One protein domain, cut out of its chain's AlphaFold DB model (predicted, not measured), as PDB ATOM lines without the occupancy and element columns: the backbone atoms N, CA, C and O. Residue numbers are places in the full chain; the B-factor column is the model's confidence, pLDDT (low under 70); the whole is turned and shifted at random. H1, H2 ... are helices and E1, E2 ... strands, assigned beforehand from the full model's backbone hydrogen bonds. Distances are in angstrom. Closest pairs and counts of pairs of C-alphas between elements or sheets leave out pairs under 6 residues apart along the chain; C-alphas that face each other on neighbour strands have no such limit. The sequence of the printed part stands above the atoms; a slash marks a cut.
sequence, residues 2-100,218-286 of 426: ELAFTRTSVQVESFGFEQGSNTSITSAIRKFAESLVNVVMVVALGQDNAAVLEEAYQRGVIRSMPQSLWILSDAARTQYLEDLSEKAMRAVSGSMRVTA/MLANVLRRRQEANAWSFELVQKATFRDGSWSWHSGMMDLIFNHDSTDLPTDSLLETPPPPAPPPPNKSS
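AT A GLANCE: This is residues 2 to 100 and 218 to 286 of the 426 residues of the protein "Hypothetical protein" of Chrysotila carterae (UniProt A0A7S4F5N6). A strongly twisted sheet of six strands, curled like part of a barrel, wraps round the short helix H4; H2 packs beside H4 and only grazes the sheet, and H1 packs on H2, off the sheet. Two long stretches have no named element, residues 2 to 21 before H1 and residues 250 to 286 after E6; of these, residues 2 to 10 stick out free. The 168 printed residues include four named helices and six named strands, in the order H1 E1 H2 E2 H3 H4 E3 E4 E5 E6, and the mixed sheet runs E1 E2 E3 E4 E5 E6. The class is mixed, helices and strands, with 74 residues, under half, in named elements. The whole is compact, with a radius of gyration of the C-alphas of 16.6 A and spans of 58 by 47 by 34 A.

IN THESE COORDINATES: H1, residues 22 to 33, begins at C-alpha 22 (41.880, 1.538, -21.119) and is 16.1 A long. E1 is residues 39 to 42, 10.0 A; H2 is residues 48 to 59, 16.2 A; E2 is residues 69 to 72, 9.9 A. H3, residues 78 to 81, measures 5.1 A and H4, residues 86 to 92, 10.0 A. E3 is residues 95 to 100, 16.8 A, and E4 residues 218 to 226, 23.5 A. E5, residues 232 to 243, measures 32.1 A and bends by 52 degrees at residue 240. E6, residues 246 to 249, 9.9 A, ends at C-alpha 249 (65.435, -11.359, -46.009).

HOW THE PARTS SIT: H2 is the hub. It touches H1 at the closest C-alphas of Ile 29 and Ala 56, 6.2 A, at a steep tilt of 51 degrees, the same way. With residues 53 to 57 alone it touches H4, about perpendicular at 82 degrees; the closest C-alphas are Tyr 57 and Ala 88, 5.6 A. With residues 49 to 50 alone it touches H3, at the C-alphas of Ala 50 and Leu 81, 5.4 A. H3 is on the sheet at a height of 8.1 A, only just over E5, with 3 of its C-alphas there. E1, H2, E2 and E2, H3 H4, E3 are strand-helix-strand units, parallel neighbour strands with helices between, and both crossovers are right-handed; N 40 and O 69 are 2.8 A apart, N 72 and O 96 2.7 A. E3 and E4 are antiparallel, with N 97 and O 220 at 2.8 A. E4 E5 E6 form a meander, each strand the antiparallel neighbour of the one before, through two hairpins; N 223 and O 235 are 2.9 A apart, N 248 and O 241 2.8 A. In H1, H2 and H4 every O i to N i+4 pair is within hydrogen-bond range; H3 is too short for such a pair.

THE WHOLE: The C-alphas of Asp 244 and Ser 286, the two farthest apart, are 58.4 A apart. Residues 101 to 217 are not printed; C-alphas 100 and 218 are 6.4 A apart across the cut. Of the links printed whole, H2 to E2 is short and the others are tight. Mean pLDDT of the printed part is 79.6, with 44 residues under 70: 2 to 9, 63 to 67, 251 to 255, 259 to 262 and 265 to 286.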
ATOM      1  N   GLU A   2      65.720  19.546 -39.428       26.77
ATOM      2  CA  GLU A   2      64.578  18.744 -39.861       26.77
ATOM      3  C   GLU A   2      65.077  17.529 -40.644       26.77
ATOM      4  O   GLU A   2      65.744  17.668 -41.670       26.77
ATOM      5  N   LEU A   3      64.768  16.330 -40.147       31.53
ATOM      6  CA  LEU A   3      64.786  15.129 -40.968       31.53
ATOM      7  C   LEU A   3      63.655  15.295 -41.983       31.53
ATOM      8  O   LEU A   3      62.495  15.004 -41.705       31.53
ATOM      9  N   ALA A   4      64.009  15.836 -43.145       31.81
ATOM     10  CA  ALA A   4      63.164  15.828 -44.321       31.81
ATOM     11  C   ALA A   4      62.900  14.362 -44.698       31.81
ATOM     12  O   ALA A   4      63.688  13.720 -45.390       31.81
ATOM     13  N   PHE A   5      61.772  13.830 -44.226       37.53
ATOM     14  CA  PHE A   5      61.116  12.676 -44.824       37.53
ATOM     15  C   PHE A   5      60.653  13.095 -46.225       37.53
ATOM     16  O   PHE A   5      59.541  13.581 -46.432       37.53
ATOM     17  N   THR A   6      61.537  12.980 -47.211       38.47
ATOM     18  CA  THR A   6      61.184  13.169 -48.618       38.47
ATOM     19  C   THR A   6      60.227  12.061 -49.055       38.47
ATOM     20  O   THR A   6      60.647  10.939 -49.311       38.47
ATOM     21  N   ARG A   7      58.934  12.414 -49.115       42.88
ATOM     22  CA  ARG A   7      57.856  11.847 -49.947       42.88
ATOM     23  C   ARG A   7      58.000  10.364 -50.309       42.88
ATOM     24  O   ARG A   7      58.376  10.022 -51.428       42.88
ATOM     25  N   THR A   8      57.531   9.496 -49.428       50.81
ATOM     26  CA  THR A   8      56.773   8.333 -49.893       50.81
ATOM     27  C   THR A   8      55.314   8.769 -50.031       50.81
ATOM     28  O   THR A   8      54.823   9.581 -49.250       50.81
ATOM     29  N   SER A   9      54.599   8.275 -51.037       69.38
ATOM     30  CA  SER A   9      53.149   8.462 -51.218       69.38
ATOM     31  C   SER A   9      52.319   7.722 -50.151       69.38
ATOM     32  O   SER A   9      51.221   7.254 -50.430       69.38
ATOM     33  N   VAL A  10      52.874   7.553 -48.949       76.38
ATOM     34  CA  VAL A  10      52.287   6.802 -47.842       76.38
ATOM     35  C   VAL A  10      51.592   7.799 -46.929       76.38
ATOM     36  O   VAL A  10      52.232   8.664 -46.330       76.38
ATOM     37  N   GLN A  11      50.273   7.683 -46.836       82.06
ATOM     38  CA  GLN A  11      49.488   8.407 -45.846       82.06
ATOM     39  C   GLN A  11      49.692   7.746 -44.482       82.06
ATOM     40  O   GLN A  11      49.514   6.539 -44.339       82.06
ATOM     41  N   VAL A  12      50.084   8.541 -43.487       89.19
ATOM     42  CA  VAL A  12      50.255   8.085 -42.105       89.19
ATOM     43  C   VAL A  12      49.176   8.729 -41.253       89.19
ATOM     44  O   VAL A  12      49.077   9.953 -41.191       89.19
ATOM     45  N   GLU A  13      48.391   7.899 -40.575       92.69
ATOM     46  CA  GLU A  13      47.427   8.327 -39.565       92.69
ATOM     47  C   GLU A  13      47.883   7.842 -38.189       92.69
ATOM     48  O   GLU A  13      48.391   6.731 -38.043       92.69
ATOM     49  N   SER A  14      47.723   8.689 -37.173       94.75
ATOM     50  CA  SER A  14      48.171   8.402 -35.810       94.75
ATOM     51  C   SER A  14      47.002   8.411 -34.831       94.75
ATOM     52  O   SER A  14      46.280   9.407 -34.729       94.75
ATOM     53  N   PHE A  15      46.879   7.346 -34.042       95.44
ATOM     54  CA  PHE A  15      45.828   7.178 -33.039       95.44
ATOM     55  C   PHE A  15      46.457   7.094 -31.643       95.44
ATOM     56  O   PHE A  15      46.797   6.018 -31.161       95.44
ATOM     57  N   GLY A  16      46.660   8.252 -31.013       95.81
ATOM     58  CA  GLY A  16      47.289   8.339 -29.693       95.81
ATOM     59  C   GLY A  16      46.364   7.915 -28.548       95.81
ATOM     60  O   GLY A  16      45.158   8.170 -28.584       95.81
ATOM     61  N   PHE A  17      46.955   7.321 -27.512       97.50
ATOM     62  CA  PHE A  17      46.305   6.966 -26.250       97.50
ATOM     63  C   PHE A  17      47.240   7.271 -25.064       97.50
ATOM     64  O   PHE A  17      48.433   7.509 -25.248       97.50
ATOM     65  N   GLU A  18      46.689   7.306 -23.854       97.12
ATOM     66  CA  GLU A  18      47.424   7.526 -22.607       97.12
ATOM     67  C   GLU A  18      47.805   6.180 -21.975       97.12
ATOM     68  O   GLU A  18      46.968   5.281 -21.860       97.12
ATOM     69  N   GLN A  19      49.066   6.052 -21.552       94.62
ATOM     70  CA  GLN A  19      49.599   4.821 -20.966       94.62
ATOM     71  C   GLN A  19      48.752   4.356 -19.767       94.62
ATOM     72  O   GLN A  19      48.424   5.150 -18.884       94.62
ATOM     73  N   GLY A  20      48.393   3.072 -19.727       94.25
ATOM     74  CA  GLY A  20      47.572   2.475 -18.666       94.25
ATOM     75  C   GLY A  20      46.093   2.892 -18.656       94.25
ATOM     76  O   GLY A  20      45.338   2.456 -17.785       94.25
ATOM     77  N   SER A  21      45.639   3.720 -19.604       97.19
ATOM     78  CA  SER A  21      44.255   4.195 -19.675       97.19
ATOM     79  C   SER A  21      43.448   3.415 -20.714       97.19
ATOM     80  O   SER A  21      43.365   3.801 -21.884       97.19
ATOM     81  N   ASN A  22      42.762   2.355 -20.269       96.50
ATOM     82  CA  ASN A  22      41.880   1.538 -21.119       96.50
ATOM     83  C   ASN A  22      40.837   2.379 -21.872       96.50
ATOM     84  O   ASN A  22      40.555   2.120 -23.033       96.50
ATOM     85  N   THR A  23      40.290   3.428 -21.249       97.56
ATOM     86  CA  THR A  23      39.324   4.319 -21.913       97.56
ATOM     87  C   THR A  23      39.942   5.062 -23.099       97.56
ATOM     88  O   THR A  23      39.292   5.209 -24.138       97.56
ATOM     89  N   SER A  24      41.192   5.512 -22.969       97.81
ATOM     90  CA  SER A  24      41.899   6.174 -24.065       97.81
ATOM     91  C   SER A  24      42.253   5.192 -25.188       97.81
ATOM     92  O   SER A  24      42.037   5.524 -26.352       97.81
ATOM     93  N   ILE A  25      42.666   3.961 -24.847       97.81
ATOM     94  CA  ILE A  25      42.920   2.865 -25.798       97.81
ATOM     95  C   ILE A  25      41.645   2.547 -26.585       97.81
ATOM     96  O   ILE A  25      41.642   2.620 -27.811       97.81
ATOM     97  N   THR A  26      40.528   2.304 -25.895       97.19
ATOM     98  CA  THR A  26      39.214   2.086 -26.514       97.19
ATOM     99  C   THR A  26      38.840   3.225 -27.464       97.19
ATOM    100  O   THR A  26      38.347   2.987 -28.570       97.19
ATOM    101  N   SER A  27      39.081   4.482 -27.076       97.19
ATOM    102  CA  SER A  27      38.797   5.618 -27.954       97.19
ATOM    103  C   SER A  27      39.733   5.691 -29.163       97.19
ATOM    104  O   SER A  27      39.271   6.095 -30.230       97.19
ATOM    105  N   ALA A  28      41.014   5.357 -29.011       96.69
ATOM    106  CA  ALA A  28      41.989   5.350 -30.098       96.69
ATOM    107  C   ALA A  28      41.659   4.256 -31.120       96.69
ATOM    108  O   ALA A  28      41.548   4.546 -32.308       96.69
ATOM    109  N   ILE A  29      41.382   3.034 -30.654       95.00
ATOM    110  CA  ILE A  29      41.026   1.905 -31.522       95.00
ATOM    111  C   ILE A  29      39.682   2.121 -32.211       95.00
ATOM    112  O   ILE A  29      39.530   1.757 -33.372       95.00
ATOM    113  N   ARG A  30      38.714   2.771 -31.556       93.81
ATOM    114  CA  ARG A  30      37.466   3.165 -32.221       93.81
ATOM    115  C   ARG A  30      37.715   4.110 -33.398       93.81
ATOM    116  O   ARG A  30      37.161   3.881 -34.460       93.81
ATOM    117  N   LYS A  31      38.554   5.137 -33.220       91.94
ATOM    118  CA  LYS A  31      38.915   6.055 -34.315       91.94
ATOM    119  C   LYS A  31      39.676   5.329 -35.423       91.94
ATOM    120  O   LYS A  31      39.416   5.566 -36.593       91.94
ATOM    121  N   PHE A  32      40.574   4.418 -35.055       90.94
ATOM    122  CA  PHE A  32      41.273   3.569 -36.015       90.94
ATOM    123  C   PHE A  32      40.307   2.673 -36.808       90.94
ATOM    124  O   PHE A  32      40.455   2.548 -38.018       90.94
ATOM    125  N   ALA A  33      39.272   2.120 -36.171       89.12
ATOM    126  CA  ALA A  33      38.251   1.307 -36.837       89.12
ATOM    127  C   ALA A  33      37.437   2.065 -37.897       89.12
ATOM    128  O   ALA A  33      36.827   1.445 -38.762       89.12
ATOM    129  N   GLU A  34      37.403   3.394 -37.807       87.06
ATOM    130  CA  GLU A  34      36.751   4.284 -38.773       87.06
ATOM    131  C   GLU A  34      37.706   4.693 -39.915       87.06
ATOM    132  O   GLU A  34      37.278   5.346 -40.866       87.06
ATOM    133  N   SER A  35      38.989   4.315 -39.835       85.81
ATOM    134  CA  SER A  35      40.009   4.605 -40.849       85.81
ATOM    135  C   SER A  35      40.062   3.538 -41.949       85.81
ATOM    136  O   SER A  35      39.571   2.423 -41.785       85.81
ATOM    137  N   LEU A  36      40.707   3.872 -43.069       81.06
ATOM    138  CA  LEU A  36      40.973   2.949 -44.184       81.06
ATOM    139  C   LEU A  36      42.386   2.334 -44.117       81.06
ATOM    140  O   LEU A  36      42.907   1.847 -45.120       81.06
ATOM    141  N   VAL A  37      43.047   2.410 -42.958       83.94
ATOM    142  CA  VAL A  37      44.439   1.981 -42.790       83.94
ATOM    143  C   VAL A  37      44.526   0.462 -42.626       83.94
ATOM    144  O   VAL A  37      44.004  -0.097 -41.666       83.94
ATOM    145  N   ASN A  38      45.280  -0.192 -43.517       81.31
ATOM    146  CA  ASN A  38      45.485  -1.649 -43.511       81.31
ATOM    147  C   ASN A  38      46.893  -2.075 -43.056       81.31
ATOM    148  O   ASN A  38      47.150  -3.264 -42.888       81.31
ATOM    149  N   VAL A  39      47.816  -1.134 -42.842       87.44
ATOM    150  CA  VAL A  39      49.139  -1.401 -42.256       87.44
ATOM    151  C   VAL A  39      49.244  -0.628 -40.952       87.44
ATOM    152  O   VAL A  39      49.259   0.600 -40.948       87.44
ATOM    153  N   VAL A  40      49.300  -1.351 -39.842       91.88
ATOM    154  CA  VAL A  40      49.213  -0.797 -38.494       91.88
ATOM    155  C   VAL A  40      50.530  -1.034 -37.779       91.88
ATOM    156  O   VAL A  40      50.940  -2.177 -37.603       91.88
ATOM    157  N   MET A  41      51.178   0.034 -37.323       94.62
ATOM    158  CA  MET A  41      52.319  -0.071 -36.417       94.62
ATOM    159  C   MET A  41      51.876   0.242 -34.986       94.62
ATOM    160  O   MET A  41      51.369   1.330 -34.716       94.62
ATOM    161  N   VAL A  42      52.079  -0.701 -34.064       95.25
ATOM    162  CA  VAL A  42      51.736  -0.545 -32.645       95.25
ATOM    163  C   VAL A  42      52.983  -0.183 -31.848       95.25
ATOM    164  O   VAL A  42      53.888  -1.000 -31.649       95.25
ATOM    165  N   VAL A  43      53.002   1.053 -31.355       95.12
ATOM    166  CA  VAL A  43      54.033   1.568 -30.448       95.12
ATOM    167  C   VAL A  43      53.405   1.749 -29.069       95.12
ATOM    168  O   VAL A  43      52.777   2.767 -28.790       95.12
ATOM    169  N   ALA A  44      53.529   0.725 -28.227       94.12
ATOM    170  CA  ALA A  44      52.968   0.684 -26.880       94.12
ATOM    171  C   ALA A  44      53.953   0.013 -25.914       94.12
ATOM    172  O   ALA A  44      54.796  -0.786 -26.321       94.12
ATOM    173  N   LEU A  45      53.852   0.322 -24.620       89.75
ATOM    174  CA  LEU A  45      54.773  -0.178 -23.598       89.75
ATOM    175  C   LEU A  45      54.085  -1.189 -22.680       89.75
ATOM    176  O   LEU A  45      52.954  -0.987 -22.248       89.75
ATOM    177  N   GLY A  46      54.800  -2.257 -22.323       88.38
ATOM    178  CA  GLY A  46      54.333  -3.216 -21.323       88.38
ATOM    179  C   GLY A  46      52.973  -3.828 -21.672       88.38
ATOM    180  O   GLY A  46      52.744  -4.236 -22.813       88.38
ATOM    181  N   GLN A  47      52.079  -3.859 -20.681       90.38
ATOM    182  CA  GLN A  47      50.740  -4.454 -20.781       90.38
ATOM    183  C   GLN A  47      49.796  -3.710 -21.737       90.38
ATOM    184  O   GLN A  47      48.835  -4.309 -22.219       90.38
ATOM    185  N   ASP A  48      50.087  -2.454 -22.094       95.06
ATOM    186  CA  ASP A  48      49.246  -1.705 -23.035       95.06
ATOM    187  C   ASP A  48      49.257  -2.333 -24.436       95.06
ATOM    188  O   ASP A  48      48.276  -2.211 -25.164       95.06
ATOM    189  N   ASN A  49      50.316  -3.073 -24.799       94.00
ATOM    190  CA  ASN A  49      50.332  -3.862 -26.036       94.00
ATOM    191  C   ASN A  49      49.179  -4.872 -26.070       94.00
ATOM    192  O   ASN A  49      48.473  -4.971 -27.072       94.00
ATOM    193  N   ALA A  50      48.962  -5.598 -24.970       94.06
ATOM    194  CA  ALA A  50      47.890  -6.581 -24.874       94.06
ATOM    195  C   ALA A  50      46.517  -5.901 -24.913       94.06
ATOM    196  O   ALA A  50      45.642  -6.320 -25.664       94.06
ATOM    197  N   ALA A  51      46.345  -4.805 -24.168       95.38
ATOM    198  CA  ALA A  51      45.091  -4.055 -24.140       95.38
ATOM    199  C   ALA A  51      44.711  -3.490 -25.523       95.38
ATOM    200  O   ALA A  51      43.555  -3.591 -25.933       95.38
ATOM    201  N   VAL A  52      45.684  -2.950 -26.265       96.12
ATOM    202  CA  VAL A  52      45.498  -2.465 -27.642       96.12
ATOM    203  C   VAL A  52      45.031  -3.588 -28.566       96.12
ATOM    204  O   VAL A  52      44.054  -3.414 -29.294       96.12
ATOM    205  N   LEU A  53      45.703  -4.742 -28.535       95.06
ATOM    206  CA  LEU A  53      45.394  -5.869 -29.419       95.06
ATOM    207  C   LEU A  53      44.069  -6.555 -29.052       95.06
ATOM    208  O   LEU A  53      43.320  -6.966 -29.939       95.06
ATOM    209  N   GLU A  54      43.737  -6.634 -27.764       95.25
ATOM    210  CA  GLU A  54      42.458  -7.159 -27.280       95.25
ATOM    211  C   GLU A  54      41.290  -6.250 -27.701       95.25
ATOM    212  O   GLU A  54      40.302  -6.732 -28.255       95.25
ATOM    213  N   GLU A  55      41.404  -4.929 -27.533       95.62
ATOM    214  CA  GLU A  55      40.383  -3.985 -28.009       95.62
ATOM    215  C   GLU A  55      40.269  -4.019 -29.542       95.62
ATOM    216  O   GLU A  55      39.160  -4.022 -30.082       95.62
ATOM    217  N   ALA A  56      41.397  -4.104 -30.256       93.38
ATOM    218  CA  ALA A  56      41.416  -4.268 -31.708       93.38
ATOM    219  C   ALA A  56      40.648  -5.526 -32.145       93.38
ATOM    220  O   ALA A  56      39.870  -5.495 -33.106       93.38
ATOM    221  N   TYR A  57      40.805  -6.627 -31.407       92.00
ATOM    222  CA  TYR A  57      40.064  -7.862 -31.642       92.00
ATOM    223  C   TYR A  57      38.564  -7.687 -31.384       92.00
ATOM    224  O   TYR A  57      37.741  -8.037 -32.238       92.00
ATOM    225  N   GLN A  58      38.192  -7.084 -30.254       91.69
ATOM    226  CA  GLN A  58      36.794  -6.852 -29.878       91.69
ATOM    227  C   GLN A  58      36.058  -5.955 -30.883       91.69
ATOM    228  O   GLN A  58      34.900  -6.213 -31.222       91.69
ATOM    229  N   ARG A  59      36.745  -4.940 -31.411       89.50
ATOM    230  CA  ARG A  59      36.246  -4.033 -32.460       89.50
ATOM    231  C   ARG A  59      36.214  -4.677 -33.837       89.50
ATOM    232  O   ARG A  59      35.533  -4.180 -34.726       89.50
ATOM    233  N   GLY A  60      36.921  -5.789 -34.006       87.19
ATOM    234  CA  GLY A  60      36.994  -6.514 -35.259       87.19
ATOM    235  C   GLY A  60      37.909  -5.885 -36.303       87.19
ATOM    236  O   GLY A  60      37.747  -6.194 -37.477       87.19
ATOM    237  N   VAL A  61      38.850  -5.037 -35.887       87.44
ATOM    238  CA  VAL A  61      39.820  -4.394 -36.792       87.44
ATOM    239  C   VAL A  61      41.071  -5.242 -37.010       87.44
ATOM    240  O   VAL A  61      41.728  -5.119 -38.032       87.44
ATOM    241  N   ILE A  62      41.377  -6.149 -36.079       84.25
ATOM    242  CA  ILE A  62      42.332  -7.242 -36.288       84.25
ATOM    243  C   ILE A  62      41.528  -8.508 -36.632       84.25
ATOM    244  O   ILE A  62      41.309  -9.399 -35.812       84.25
ATOM    245  N   ARG A  63      40.950  -8.522 -37.838       66.69
ATOM    246  CA  ARG A  63      40.217  -9.666 -38.406       66.69
ATOM    247  C   ARG A  63      40.848 -10.104 -39.722       66.69
ATOM    248  O   ARG A  63      41.615  -9.378 -40.341       66.69
ATOM    249  N   SER A  64      40.466 -11.298 -40.159       52.88
ATOM    250  CA  SER A  64      40.901 -11.946 -41.396       52.88
ATOM    251  C   SER A  64      40.491 -11.223 -42.687       52.88
ATOM    252  O   SER A  64      40.995 -11.596 -43.740       52.88
ATOM    253  N   MET A  65      39.599 -10.222 -42.637       49.31
ATOM    254  CA  MET A  65      39.085  -9.512 -43.816       49.31
ATOM    255  C   MET A  65      38.631  -8.072 -43.469       49.31
ATOM    256  O   MET A  65      37.809  -7.935 -42.555       49.31
ATOM    257  N   PRO A  66      39.063  -7.032 -44.217       55.19
ATOM    258  CA  PRO A  66      40.248  -7.037 -45.076       55.19
ATOM    259  C   PRO A  66      41.507  -7.250 -44.224       55.19
ATOM    260  O   PRO A  66      41.578  -6.825 -43.072       55.19
ATOM    261  N   GLN A  67      42.476  -7.978 -44.770       66.00
ATOM    262  CA  GLN A  67      43.694  -8.344 -44.053       66.00
ATOM    263  C   GLN A  67      44.477  -7.087 -43.673       66.00
ATOM    264  O   GLN A  67      44.971  -6.361 -44.529       66.00
ATOM    265  N   SER A  68      44.602  -6.833 -42.377       76.69
ATOM    266  CA  SER A  68      45.486  -5.798 -41.851       76.69
ATOM    267  C   SER A  68      46.850  -6.402 -41.508       76.69
ATOM    268  O   SER A  68      46.901  -7.414 -40.803       76.69
ATOM    269  N   LEU A  69      47.948  -5.778 -41.934       85.12
ATOM    270  CA  LEU A  69      49.295  -6.098 -41.464       85.12
ATOM    271  C   LEU A  69      49.563  -5.344 -40.162       85.12
ATOM    272  O   LEU A  69      49.633  -4.118 -40.161       85.12
ATOM    273  N   TRP A  70      49.754  -6.074 -39.067       91.56
ATOM    274  CA  TRP A  70      50.111  -5.489 -37.776       91.56
ATOM    275  C   TRP A  70      51.601  -5.665 -37.522       91.56
ATOM    276  O   TRP A  70      52.124  -6.773 -37.603       91.56
ATOM    277  N   ILE A  71      52.281  -4.566 -37.216       93.75
ATOM    278  CA  ILE A  71      53.702  -4.509 -36.897       93.75
ATOM    279  C   ILE A  71      53.828  -4.008 -35.464       93.75
ATOM    280  O   ILE A  71      53.537  -2.855 -35.154       93.75
ATOM    281  N   LEU A  72      54.266  -4.882 -34.575       95.25
ATOM    282  CA  LEU A  72      54.510  -4.578 -33.180       95.25
ATOM    283  C   LEU A  72      55.922  -4.006 -33.015       95.25
ATOM    284  O   LEU A  72      56.880  -4.477 -33.633       95.25
ATOM    285  N   SER A  73      56.048  -2.987 -32.170       93.94
ATOM    286  CA  SER A  73      57.346  -2.446 -31.759       93.94
ATOM    287  C   SER A  73      58.128  -3.416 -30.863       93.94
ATOM    288  O   SER A  73      57.622  -4.433 -30.379       93.94
ATOM    289  N   ASP A  74      59.386  -3.077 -30.607       86.62
ATOM    290  CA  ASP A  74      60.301  -3.838 -29.760       86.62
ATOM    291  C   ASP A  74      59.800  -3.958 -28.310       86.62
ATOM    292  O   ASP A  74      60.025  -4.977 -27.657       86.62
ATOM    293  N   ALA A  75      59.035  -2.976 -27.832       84.94
ATOM    294  CA  ALA A  75      58.401  -2.980 -26.520       84.94
ATOM    295  C   ALA A  75      57.291  -4.039 -26.352       84.94
ATOM    296  O   ALA A  75      56.954  -4.403 -25.218       84.94
ATOM    297  N   ALA A  76      56.756  -4.583 -27.450       84.44
ATOM    298  CA  ALA A  76      55.749  -5.640 -27.448       84.44
ATOM    299  C   ALA A  76      56.372  -7.022 -27.188       84.44
ATOM    300  O   ALA A  76      56.437  -7.885 -28.066       84.44
ATOM    301  N   ARG A  77      56.870  -7.245 -25.968       85.25
ATOM    302  CA  ARG A  77      57.427  -8.550 -25.578       85.25
ATOM    303  C   ARG A  77      56.348  -9.633 -25.624       85.25
ATOM    304  O   ARG A  77      55.224  -9.406 -25.184       85.25
ATOM    305  N   THR A  78      56.717 -10.830 -26.076       84.69
ATOM    306  CA  THR A  78      55.801 -11.980 -26.208       84.69
ATOM    307  C   THR A  78      55.095 -12.334 -24.902       84.69
ATOM    308  O   THR A  78      53.905 -12.611 -24.932       84.69
ATOM    309  N   GLN A  79      55.784 -12.215 -23.764       85.50
ATOM    310  CA  GLN A  79      55.210 -12.417 -22.426       85.50
ATOM    311  C   GLN A  79      53.975 -11.542 -22.144       85.50
ATOM    312  O   GLN A  79      53.096 -11.952 -21.403       85.50
ATOM    313  N   TYR A  80      53.887 -10.339 -22.725       87.12
ATOM    314  CA  TYR A  80      52.711  -9.480 -22.556       87.12
ATOM    315  C   TYR A  80      51.562  -9.919 -23.464       87.12
ATOM    316  O   TYR A  80      50.404  -9.702 -23.143       87.12
ATOM    317  N   LEU A  81      51.866 -10.555 -24.597       89.50
ATOM    318  CA  LEU A  81      50.853 -11.064 -25.520       89.50
ATOM    319  C   LEU A  81      50.172 -12.332 -24.984       89.50
ATOM    320  O   LEU A  81      49.087 -12.679 -25.438       89.50
ATOM    321  N   GLU A  82      50.782 -13.017 -24.017       89.12
ATOM    322  CA  GLU A  82      50.195 -14.179 -23.338       89.12
ATOM    323  C   GLU A  82      48.992 -13.807 -22.453       89.12
ATOM    324  O   GLU A  82      48.162 -14.669 -22.174       89.12
ATOM    325  N   ASP A  83      48.836 -12.525 -22.098       90.00
ATOM    326  CA  ASP A  83      47.673 -12.004 -21.361       90.00
ATOM    327  C   ASP A  83      46.416 -11.840 -22.250       90.00
ATOM    328  O   ASP A  83      45.333 -11.516 -21.754       90.00
ATOM    329  N   LEU A  84      46.536 -12.036 -23.569       92.69
ATOM    330  CA  LEU A  84      45.425 -11.914 -24.517       92.69
ATOM    331  C   LEU A  84      44.394 -13.037 -24.355       92.69
ATOM    332  O   LEU A  84      44.718 -14.183 -24.041       92.69
ATOM    333  N   SER A  85      43.132 -12.745 -24.688       92.19
ATOM    334  CA  SER A  85      42.131 -13.803 -24.833       92.19
ATOM    335  C   SER A  85      42.549 -14.793 -25.928       92.19
ATOM    336  O   SER A  85      43.169 -14.412 -26.919       92.19
ATOM    337  N   GLU A  86      42.159 -16.070 -25.825       90.38
ATOM    338  CA  GLU A  86      42.549 -17.080 -26.827       90.38
ATOM    339  C   GLU A  86      42.177 -16.657 -28.261       90.38
ATOM    340  O   GLU A  86      42.897 -16.945 -29.221       90.38
ATOM    341  N   LYS A  87      41.049 -15.960 -28.421       89.12
ATOM    342  CA  LYS A  87      40.609 -15.471 -29.727       89.12
ATOM    343  C   LYS A  87      41.470 -14.307 -30.224       89.12
ATOM    344  O   LYS A  87      41.817 -14.306 -31.404       89.12
ATOM    345  N   ALA A  88      41.855 -13.377 -29.350       90.88
ATOM    346  CA  ALA A  88      42.796 -12.318 -29.695       90.88
ATOM    347  C   ALA A  88      44.193 -12.885 -29.994       90.88
ATOM    348  O   ALA A  88      44.791 -12.506 -30.996       90.88
ATOM    349  N   MET A  89      44.667 -13.884 -29.239       90.69
ATOM    350  CA  MET A  89      45.932 -14.566 -29.540       90.69
ATOM    351  C   MET A  89      45.943 -15.167 -30.950       90.69
ATOM    352  O   MET A  89      46.942 -15.079 -31.659       90.69
ATOM    353  N   ARG A  90      44.829 -15.780 -31.375       88.00
ATOM    354  CA  ARG A  90      44.679 -16.297 -32.748       88.00
ATOM    355  C   ARG A  90      44.707 -15.184 -33.791       88.00
ATOM    356  O   ARG A  90      45.275 -15.390 -34.853       88.00
ATOM    357  N   ALA A  91      44.079 -14.045 -33.506       87.44
ATOM    358  CA  ALA A  91      44.041 -12.912 -34.428       87.44
ATOM    359  C   ALA A  91      45.413 -12.234 -34.586       87.44
ATOM    360  O   ALA A  91      45.751 -11.789 -35.676       87.44
ATOM    361  N   VAL A  92      46.209 -12.203 -33.513       90.19
ATOM    362  CA  VAL A  92      47.575 -11.651 -33.499       90.19
ATOM    363  C   VAL A  92      48.599 -12.618 -34.110       90.19
ATOM    364  O   VAL A  92      49.651 -12.179 -34.568       90.19
ATOM    365  N   SER A  93      48.318 -13.928 -34.155       90.00
ATOM    366  CA  SER A  93      49.188 -14.904 -34.832       90.00
ATOM    367  C   SER A  93      49.341 -14.539 -36.309       90.00
ATOM    368  O   SER A  93      48.350 -14.515 -37.035       90.00
ATOM    369  N   GLY A  94      50.570 -14.245 -36.728       87.38
ATOM    370  CA  GLY A  94      50.921 -13.731 -38.052       87.38
ATOM    371  C   GLY A  94      51.210 -12.223 -38.103       87.38
ATOM    372  O   GLY A  94      51.637 -11.697 -39.129       87.38
ATOM    373  N   SER A  95      51.069 -11.507 -36.987       91.81
ATOM    374  CA  SER A  95      51.611 -10.151 -36.874       91.81
ATOM    375  C   SER A  95      53.140 -10.170 -36.996       91.81
ATOM    376  O   SER A  95      53.799 -11.187 -36.759       91.81
ATOM    377  N   MET A  96      53.728  -9.038 -37.361       92.88
ATOM    378  CA  MET A  96      55.173  -8.834 -37.348       92.88
ATOM    379  C   MET A  96      55.590  -8.176 -36.039       92.88
ATOM    380  O   MET A  96      54.828  -7.412 -35.457       92.88
ATOM    381  N   ARG A  97      56.825  -8.400 -35.606       94.31
ATOM    382  CA  ARG A  97      57.492  -7.611 -34.569       94.31
ATOM    383  C   ARG A  97      58.829  -7.128 -35.110       94.31
ATOM    384  O   ARG A  97      59.598  -7.927 -35.644       94.31
ATOM    385  N   VAL A  98      59.089  -5.833 -34.974       94.06
ATOM    386  CA  VAL A  98      60.403  -5.238 -35.232       94.06
ATOM    387  C   VAL A  98      61.093  -5.055 -33.891       94.06
ATOM    388  O   VAL A  98      60.586  -4.344 -33.031       94.06
ATOM    389  N   THR A  99      62.251  -5.680 -33.720       92.44
ATOM    390  CA  THR A  99      63.017  -5.645 -32.472       92.44
ATOM    391  C   THR A  99      64.410  -5.098 -32.736       92.44
ATOM    392  O   THR A  99      65.076  -5.543 -33.669       92.44
ATOM    393  N   ALA A 100      64.877  -4.162 -31.910       91.50
ATOM    394  CA  ALA A 100      66.297  -3.828 -31.862       91.50
ATOM    395  C   ALA A 100      67.054  -4.988 -31.203       91.50
ATOM    396  O   ALA A 100      66.795  -5.340 -30.051       91.50
ATOM    397  N   MET A 218      65.842  -6.942 -35.985       92.06
ATOM    398  CA  MET A 218      65.216  -8.173 -36.425       92.06
ATOM    399  C   MET A 218      63.751  -7.890 -36.744       92.06
ATOM    400  O   MET A 218      63.048  -7.270 -35.949       92.06
ATOM    401  N   LEU A 219      63.287  -8.382 -37.886       92.75
ATOM    402  CA  LEU A 219      61.870  -8.506 -38.200       92.75
ATOM    403  C   LEU A 219      61.487  -9.974 -38.036       92.75
ATOM    404  O   LEU A 219      62.071 -10.843 -38.691       92.75
ATOM    405  N   ALA A 220      60.514 -10.254 -37.179       92.44
ATOM    406  CA  ALA A 220      60.035 -11.606 -36.920       92.44
ATOM    407  C   ALA A 220      58.515 -11.699 -37.060       92.44
ATOM    408  O   ALA A 220      57.795 -10.773 -36.692       92.44
ATOM    409  N   ASN A 221      58.030 -12.841 -37.539       91.75
ATOM    410  CA  ASN A 221      56.628 -13.210 -37.411       91.75
ATOM    411  C   ASN A 221      56.334 -13.654 -35.976       91.75
ATOM    412  O   ASN A 221      57.062 -14.469 -35.412       91.75
ATOM    413  N   VAL A 222      55.236 -13.159 -35.416       92.62
ATOM    414  CA  VAL A 222      54.690 -13.555 -34.118       92.62
ATOM    415  C   VAL A 222      53.728 -14.712 -34.351       92.62
ATOM    416  O   VAL A 222      52.616 -14.500 -34.823       92.62
ATOM    417  N   LEU A 223      54.148 -15.942 -34.056       90.81
ATOM    418  CA  LEU A 223      53.341 -17.138 -34.297       90.81
ATOM    419  C   LEU A 223      52.882 -17.756 -32.992       90.81
ATOM    420  O   LEU A 223      53.667 -17.952 -32.066       90.81
ATOM    421  N   ARG A 224      51.607 -18.122 -32.925       90.06
ATOM    422  CA  ARG A 224      51.087 -18.846 -31.774       90.06
ATOM    423  C   ARG A 224      51.499 -20.320 -31.849       90.06
ATOM    424  O   ARG A 224      51.250 -21.000 -32.844       90.06
ATOM    425  N   ARG A 225      52.064 -20.855 -30.768       88.12
ATOM    426  CA  ARG A 225      52.421 -22.272 -30.614       88.12
ATOM    427  C   ARG A 225      51.714 -22.879 -29.418       88.12
ATOM    428  O   ARG A 225      51.490 -22.224 -28.403       88.12
ATOM    429  N   ARG A 226      51.347 -24.153 -29.548       83.81
ATOM    430  CA  ARG A 226      50.821 -24.936 -28.431       83.81
ATOM    431  C   ARG A 226      52.009 -25.492 -27.654       83.81
ATOM    432  O   ARG A 226      52.809 -26.223 -28.232       83.81
ATOM    433  N   GLN A 227      52.114 -25.141 -26.381       80.69
ATOM    434  CA  GLN A 227      53.063 -25.760 -25.464       80.69
ATOM    435  C   GLN A 227      52.513 -27.091 -24.934       80.69
ATOM    436  O   GLN A 227      51.334 -27.429 -25.108       80.69
ATOM    437  N   GLU A 228      53.377 -27.856 -24.268       73.00
ATOM    438  CA  GLU A 228      52.960 -29.012 -23.480       73.00
ATOM    439  C   GLU A 228      51.921 -28.575 -22.421       73.00
ATOM    440  O   GLU A 228      51.964 -27.459 -21.910       73.00
ATOM    441  N   ALA A 229      50.938 -29.433 -22.125       72.38
ATOM    442  CA  ALA A 229      49.847 -29.171 -21.169       72.38
ATOM    443  C   ALA A 229      48.781 -28.109 -21.554       72.38
ATOM    444  O   ALA A 229      48.162 -27.510 -20.678       72.38
ATOM    445  N   ASN A 230      48.460 -27.949 -22.845       72.81
ATOM    446  CA  ASN A 230      47.348 -27.108 -23.351       72.81
ATOM    447  C   ASN A 230      47.509 -25.586 -23.178       72.81
ATOM    448  O   ASN A 230      46.547 -24.858 -23.429       72.81
ATOM    449  N   ALA A 231      48.692 -25.091 -22.819       82.44
ATOM    450  CA  ALA A 231      48.975 -23.659 -22.836       82.44
ATOM    451  C   ALA A 231      49.323 -23.179 -24.258       82.44
ATOM    452  O   ALA A 231      49.936 -23.906 -25.045       82.44
ATOM    453  N   TRP A 232      48.926 -21.954 -24.596       85.69
ATOM    454  CA  TRP A 232      49.359 -21.270 -25.816       85.69
ATOM    455  C   TRP A 232      50.463 -20.278 -25.459       85.69
ATOM    456  O   TRP A 232      50.338 -19.564 -24.471       85.69
ATOM    457  N   SER A 233      51.505 -20.202 -26.281       89.06
ATOM    458  CA  SER A 233      52.542 -19.172 -26.188       89.06
ATOM    459  C   SER A 233      52.828 -18.587 -27.565       89.06
ATOM    460  O   SER A 233      52.359 -19.107 -28.584       89.06
ATOM    461  N   PHE A 234      53.624 -17.523 -27.610       91.31
ATOM    462  CA  PHE A 234      54.124 -16.971 -28.864       91.31
ATOM    463  C   PHE A 234      55.578 -17.365 -29.111       91.31
ATOM    464  O   PHE A 234      56.416 -17.317 -28.214       91.31
ATOM    465  N   GLU A 235      55.869 -17.731 -30.352       90.62
ATOM    466  CA  GLU A 235      57.207 -17.930 -30.895       90.62
ATOM    467  C   GLU A 235      57.496 -16.808 -31.898       90.62
ATOM    468  O   GLU A 235      56.631 -16.435 -32.695       90.62
ATOM    469  N   LEU A 236      58.714 -16.269 -31.865       90.19
ATOM    470  CA  LEU A 236      59.183 -15.310 -32.860       90.19
ATOM    471  C   LEU A 236      59.976 -16.052 -33.928       90.19
ATOM    472  O   LEU A 236      61.068 -16.549 -33.660       90.19
ATOM    473  N   VAL A 237      59.444 -16.094 -35.145       90.31
ATOM    474  CA  VAL A 237      60.143 -16.669 -36.296       90.31
ATOM    475  C   VAL A 237      60.784 -15.540 -37.084       90.31
ATOM    476  O   VAL A 237      60.092 -14.770 -37.748       90.31
ATOM    477  N   GLN A 238      62.107 -15.426 -37.003       89.62
ATOM    478  CA  GLN A 238      62.880 -14.408 -37.715       89.62
ATOM    479  C   GLN A 238      62.679 -14.514 -39.234       89.62
ATOM    480  O   GLN A 238      62.804 -15.589 -39.818       89.62
ATOM    481  N   LYS A 239      62.369 -13.380 -39.870       90.19
ATOM    482  CA  LYS A 239      62.110 -13.265 -41.314       90.19
ATOM    483  C   LYS A 239      63.118 -12.371 -42.014       90.19
ATOM    484  O   LYS A 239      63.580 -12.700 -43.104       90.19
ATOM    485  N   ALA A 240      63.523 -11.274 -41.386       91.44
ATOM    486  CA  ALA A 240      64.534 -10.384 -41.940       91.44
ATOM    487  C   ALA A 240      65.435  -9.809 -40.850       91.44
ATOM    488  O   ALA A 240      65.046  -9.716 -39.684       91.44
ATOM    489  N   THR A 241      66.627  -9.401 -41.261       91.06
ATOM    490  CA  THR A 241      67.577  -8.673 -40.428       91.06
ATOM    491  C   THR A 241      67.903  -7.354 -41.106       91.06
ATOM    492  O   THR A 241      68.189  -7.324 -42.296       91.06
ATOM    493  N   PHE A 242      67.869  -6.257 -40.362       91.12
ATOM    494  CA  PHE A 242      68.408  -4.983 -40.806       91.12
ATOM    495  C   PHE A 242      69.821  -4.833 -40.275       91.12
ATOM    496  O   PHE A 242      70.016  -4.804 -39.059       91.12
ATOM    497  N   ARG A 243      70.797  -4.710 -41.167       87.50
ATOM    498  CA  ARG A 243      72.201  -4.501 -40.824       87.50
ATOM    499  C   ARG A 243      72.874  -3.668 -41.910       87.50
ATOM    500  O   ARG A 243      72.487  -3.730 -43.077       87.50
ATOM    501  N   ASP A 244      73.864  -2.871 -41.516       84.75
ATOM    502  CA  ASP A 244      74.670  -2.063 -42.439       84.75
ATOM    503  C   ASP A 244      73.810  -1.134 -43.319       84.75
ATOM    504  O   ASP A 244      74.122  -0.854 -44.473       84.75
ATOM    505  N   GLY A 245      72.686  -0.657 -42.766       85.19
ATOM    506  CA  GLY A 245      71.756   0.242 -43.449       85.19
ATOM    507  C   GLY A 245      70.760  -0.438 -44.396       85.19
ATOM    508  O   GLY A 245      70.052   0.266 -45.115       85.19
ATOM    509  N   SER A 246      70.681  -1.772 -44.413       89.00
ATOM    510  CA  SER A 246      69.826  -2.514 -45.348       89.00
ATOM    511  C   SER A 246      69.114  -3.706 -44.704       89.00
ATOM    512  O   SER A 246      69.636  -4.330 -43.784       89.00
ATOM    513  N   TRP A 247      67.917  -4.031 -45.204       89.62
ATOM    514  CA  TRP A 247      67.203  -5.259 -44.847       89.62
ATOM    515  C   TRP A 247      67.681  -6.429 -45.710       89.62
ATOM    516  O   TRP A 247      67.641  -6.358 -46.938       89.62
ATOM    517  N   SER A 248      68.052  -7.532 -45.069       89.31
ATOM    518  CA  SER A 248      68.271  -8.833 -45.687       89.31
ATOM    519  C   SER A 248      67.166  -9.797 -45.259       89.31
ATOM    520  O   SER A 248      66.928 -10.040 -44.074       89.31
ATOM    521  N   TRP A 249      66.449 -10.336 -46.241       88.19
ATOM    522  CA  TRP A 249      65.435 -11.359 -46.009       88.19
ATOM    523  C   TRP A 249      66.107 -12.721 -45.869       88.19
ATOM    524  O   TRP A 249      66.963 -13.086 -46.675       88.19
ATOM    525  N   HIS A 250      65.699 -13.485 -44.860       83.88
ATOM    526  CA  HIS A 250      66.041 -14.900 -44.780       83.88
ATOM    527  C   HIS A 250      65.213 -15.619 -45.852       83.88
ATOM    528  O   HIS A 250      64.121 -15.164 -46.196       83.88
ATOM    529  N   SER A 251      65.753 -16.687 -46.445       59.44
ATOM    530  CA  SER A 251      65.116 -17.408 -47.555       59.44
ATOM    531  C   SER A 251      63.623 -17.655 -47.292       59.44
ATOM    532  O   SER A 251      63.289 -18.252 -46.272       59.44
ATOM    533  N   GLY A 252      62.764 -17.199 -48.216       58.38
ATOM    534  CA  GLY A 252      61.305 -17.353 -48.149       58.38
ATOM    535  C   GLY A 252      60.539 -16.088 -47.736       58.38
ATOM    536  O   GLY A 252      59.823 -16.101 -46.740       58.38
ATOM    537  N   MET A 253      60.592 -15.007 -48.534       51.12
ATOM    538  CA  MET A 253      59.607 -13.903 -48.422       51.12
ATOM    539  C   MET A 253      58.161 -14.424 -48.598       51.12
ATOM    540  O   MET A 253      57.217 -13.834 -48.088       51.12
ATOM    541  N   MET A 254      58.020 -15.566 -49.281       52.38
ATOM    542  CA  MET A 254      56.776 -16.310 -49.496       52.38
ATOM    543  C   MET A 254      56.255 -17.049 -48.249       52.38
ATOM    544  O   MET A 254      55.134 -17.538 -48.281       52.38
ATOM    545  N   ASP A 255      57.025 -17.115 -47.155       66.50
ATOM    546  CA  ASP A 255      56.619 -17.816 -45.925       66.50
ATOM    547  C   ASP A 255      56.136 -16.845 -44.835       66.50
ATOM    548  O   ASP A 255      56.129 -17.196 -43.646       66.50
ATOM    549  N   LEU A 256      55.820 -15.593 -45.193       74.38
ATOM    550  CA  LEU A 256      55.176 -14.679 -44.258       74.38
ATOM    551  C   LEU A 256      53.791 -15.220 -43.936       74.38
ATOM    552  O   LEU A 256      52.954 -15.425 -44.810       74.38
ATOM    553  N   ILE A 257      53.583 -15.446 -42.650       76.00
ATOM    554  CA  ILE A 257      52.277 -15.781 -42.120       76.00
ATOM    555  C   ILE A 257      51.675 -14.460 -41.660       76.00
ATOM    556  O   ILE A 257      52.258 -13.798 -40.810       76.00
ATOM    557  N   PHE A 258      50.564 -14.061 -42.256       74.69
ATOM    558  CA  PHE A 258      49.729 -12.934 -41.873       74.69
ATOM    559  C   PHE A 258      48.699 -13.366 -40.829       74.69
ATOM    560  O   PHE A 258      48.543 -14.552 -40.527       74.69
ATOM    561  N   ASN A 259      48.001 -12.381 -40.264       68.06
ATOM    562  CA  ASN A 259      47.006 -12.592 -39.218       68.06
ATOM    563  C   ASN A 259      46.053 -13.755 -39.544       68.06
ATOM    564  O   ASN A 259      45.568 -13.869 -40.671       68.06
ATOM    565  N   HIS A 260      45.752 -14.581 -38.537       66.12
ATOM    566  CA  HIS A 260      44.991 -15.836 -38.667       66.12
ATOM    567  C   HIS A 260      45.703 -16.954 -39.433       66.12
ATOM    568  O   HIS A 260      45.050 -17.803 -40.040       66.12
ATOM    569  N   ASP A 261      47.027 -16.978 -39.371       66.75
ATOM    570  CA  ASP A 261      47.849 -18.002 -40.006       66.75
ATOM    571  C   ASP A 261      47.712 -18.049 -41.552       66.75
ATOM    572  O   ASP A 261      47.921 -19.092 -42.171       66.75
ATOM    573  N   SER A 262      47.344 -16.924 -42.187       67.94
ATOM    574  CA  SER A 262      47.165 -16.817 -43.648       67.94
ATOM    575  C   SER A 262      48.494 -16.560 -44.363       67.94
ATOM    576  O   SER A 262      49.368 -15.905 -43.818       67.94
ATOM    577  N   THR A 263      48.652 -17.028 -45.598       74.38
ATOM    578  CA  THR A 263      49.799 -16.691 -46.469       74.38
ATOM    579  C   THR A 263      49.439 -15.679 -47.557       74.38
ATOM    580  O   THR A 263      50.291 -15.300 -48.358       74.38
ATOM    581  N   ASP A 264      48.174 -15.265 -47.621       70.00
ATOM    582  CA  ASP A 264      47.689 -14.343 -48.641       70.00
ATOM    583  C   ASP A 264      48.102 -12.911 -48.285       70.00
ATOM    584  O   ASP A 264      48.030 -12.499 -47.128       70.00
ATOM    585  N   LEU A 265      48.551 -12.152 -49.288       68.25
ATOM    586  CA  LEU A 265      48.897 -10.744 -49.112       68.25
ATOM    587  C   LEU A 265      47.630  -9.898 -48.912       68.25
ATOM    588  O   LEU A 265      46.660 -10.092 -49.655       68.25
ATOM    589  N   PRO A 266      47.677  -8.874 -48.037       65.31
ATOM    590  CA  PRO A 266      46.685  -7.809 -48.037       65.31
ATOM    591  C   PRO A 266      46.571  -7.200 -49.439       65.31
ATOM    592  O   PRO A 266      47.508  -6.568 -49.924       65.31
ATOM    593  N   THR A 267      45.448  -7.426 -50.122       60.19
ATOM    594  CA  THR A 267      45.193  -6.883 -51.464       60.19
ATOM    595  C   THR A 267      44.286  -5.656 -51.384       60.19
ATOM    596  O   THR A 267      43.309  -5.643 -50.635       60.19
ATOM    597  N   ASP A 268      44.577  -4.636 -52.201       53.47
ATOM    598  CA  ASP A 268      43.782  -3.396 -52.300       53.47
ATOM    599  C   ASP A 268      42.331  -3.639 -52.765       53.47
ATOM    600  O   ASP A 268      41.447  -2.813 -52.542       53.47
ATOM    601  N   SER A 269      42.050  -4.794 -53.377       46.09
ATOM    602  CA  SER A 269      40.752  -5.158 -53.958       46.09
ATOM    603  C   SER A 269      39.618  -5.404 -52.950       46.09
ATOM    604  O   SER A 269      38.520  -5.768 -53.358       46.09
ATOM    605  N   LEU A 270      39.851  -5.223 -51.646       45.50
ATOM    606  CA  LEU A 270      38.852  -5.448 -50.589       45.50
ATOM    607  C   LEU A 270      38.317  -4.157 -49.940       45.50
ATOM    608  O   LEU A 270      37.512  -4.233 -49.012       45.50
ATOM    609  N   LEU A 271      38.697  -2.980 -50.457       45.75
ATOM    610  CA  LEU A 271      38.190  -1.666 -50.019       45.75
ATOM    611  C   LEU A 271      36.675  -1.461 -50.248       45.75
ATOM    612  O   LEU A 271      36.122  -0.463 -49.791       45.75
ATOM    613  N   GLU A 272      35.989  -2.385 -50.928       45.34
ATOM    614  CA  GLU A 272      34.553  -2.273 -51.219       45.34
ATOM    615  C   GLU A 272      33.638  -2.930 -50.175       45.34
ATOM    616  O   GLU A 272      32.439  -2.645 -50.161       45.34
ATOM    617  N   THR A 273      34.157  -3.772 -49.272       45.03
ATOM    618  CA  THR A 273      33.330  -4.328 -48.189       45.03
ATOM    619  C   THR A 273      33.527  -3.535 -46.902       45.03
ATOM    620  O   THR A 273      34.569  -3.691 -46.262       45.03
ATOM    621  N   PRO A 274      32.552  -2.697 -46.492       48.69
ATOM    622  CA  PRO A 274      32.633  -1.987 -45.224       48.69
ATOM    623  C   PRO A 274      32.790  -2.986 -44.070       48.69
ATOM    624  O   PRO A 274      32.238  -4.094 -44.144       48.69
ATOM    625  N   PRO A 275      33.521  -2.619 -43.001       50.25
ATOM    626  CA  PRO A 275      33.679  -3.488 -41.849       50.25
ATOM    627  C   PRO A 275      32.292  -3.909 -41.341       50.25
ATOM    628  O   PRO A 275      31.380  -3.075 -41.283       50.25
ATOM    629  N   PRO A 276      32.090  -5.195 -40.997       51.09
ATOM    630  CA  PRO A 276      30.824  -5.640 -40.442       51.09
ATOM    631  C   PRO A 276      30.497  -4.774 -39.221       51.09
ATOM    632  O   PRO A 276      31.410  -4.463 -38.448       51.09
ATOM    633  N   PRO A 277      29.225  -4.375 -39.033       50.59
ATOM    634  CA  PRO A 277      28.842  -3.520 -37.922       50.59
ATOM    635  C   PRO A 277      29.388  -4.112 -36.626       50.59
ATOM    636  O   PRO A 277      29.262  -5.320 -36.385       50.59
ATOM    637  N   ALA A 278      30.046  -3.261 -35.834       48.56
ATOM    638  CA  ALA A 278      30.596  -3.662 -34.550       48.56
ATOM    639  C   ALA A 278      29.518  -4.435 -33.775       48.56
ATOM    640  O   ALA A 278      28.350  -4.023 -33.798       48.56
ATOM    641  N   PRO A 279      29.867  -5.559 -33.117       53.03
ATOM    642  CA  PRO A 279      28.901  -6.261 -32.290       53.03
ATOM    643  C   PRO A 279      28.272  -5.247 -31.324       53.03
ATOM    644  O   PRO A 279      28.991  -4.368 -30.827       53.03
ATOM    645  N   PRO A 280      26.948  -5.314 -31.089       51.75
ATOM    646  CA  PRO A 280      26.299  -4.394 -30.171       51.75
ATOM    647  C   PRO A 280      27.075  -4.411 -28.852       51.75
ATOM    648  O   PRO A 280      27.501  -5.495 -28.427       51.75
ATOM    649  N   PRO A 281      27.316  -3.241 -28.228       47.56
ATOM    650  CA  PRO A 281      28.026  -3.195 -26.962       47.56
ATOM    651  C   PRO A 281      27.371  -4.213 -26.025       47.56
ATOM    652  O   PRO A 281      26.134  -4.263 -25.994       47.56
ATOM    653  N   PRO A 282      28.156  -5.051 -25.319       45.09
ATOM    654  CA  PRO A 282      27.598  -6.042 -24.413       45.09
ATOM    655  C   PRO A 282      26.580  -5.329 -23.536       45.09
ATOM    656  O   PRO A 282      26.896  -4.301 -22.927       45.09
ATOM    657  N   ASN A 283      25.339  -5.813 -23.595       40.00
ATOM    658  CA  ASN A 283      24.195  -5.167 -22.980       40.00
ATOM    659  C   ASN A 283      24.576  -4.875 -21.523       40.00
ATOM    660  O   ASN A 283      24.815  -5.806 -20.749       40.00
ATOM    661  N   LYS A 284      24.726  -3.592 -21.165       46.00
ATOM    662  CA  LYS A 284      25.014  -3.145 -19.795       46.00
ATOM    663  C   LYS A 284      23.763  -3.370 -18.946       46.00
ATOM    664  O   LYS A 284      23.109  -2.432 -18.513       46.00
ATOM    665  N   SER A 285      23.384  -4.622 -18.753       51.62
ATOM    666  CA  SER A 285      22.212  -5.013 -17.992       51.62
ATOM    667  C   SER A 285      22.420  -6.431 -17.485       51.62
ATOM    668  O   SER A 285      21.860  -7.378 -18.034       51.62
ATOM    669  N   SER A 286      23.302  -6.564 -16.494       47.53
ATOM    670  CA  SER A 286      23.224  -7.505 -15.362       47.53
ATOM    671  C   SER A 286      24.562  -7.512 -14.614       47.53
ATOM    672  O   SER A 286      25.194  -8.552 -14.464       47.53
TER     673      SER A 286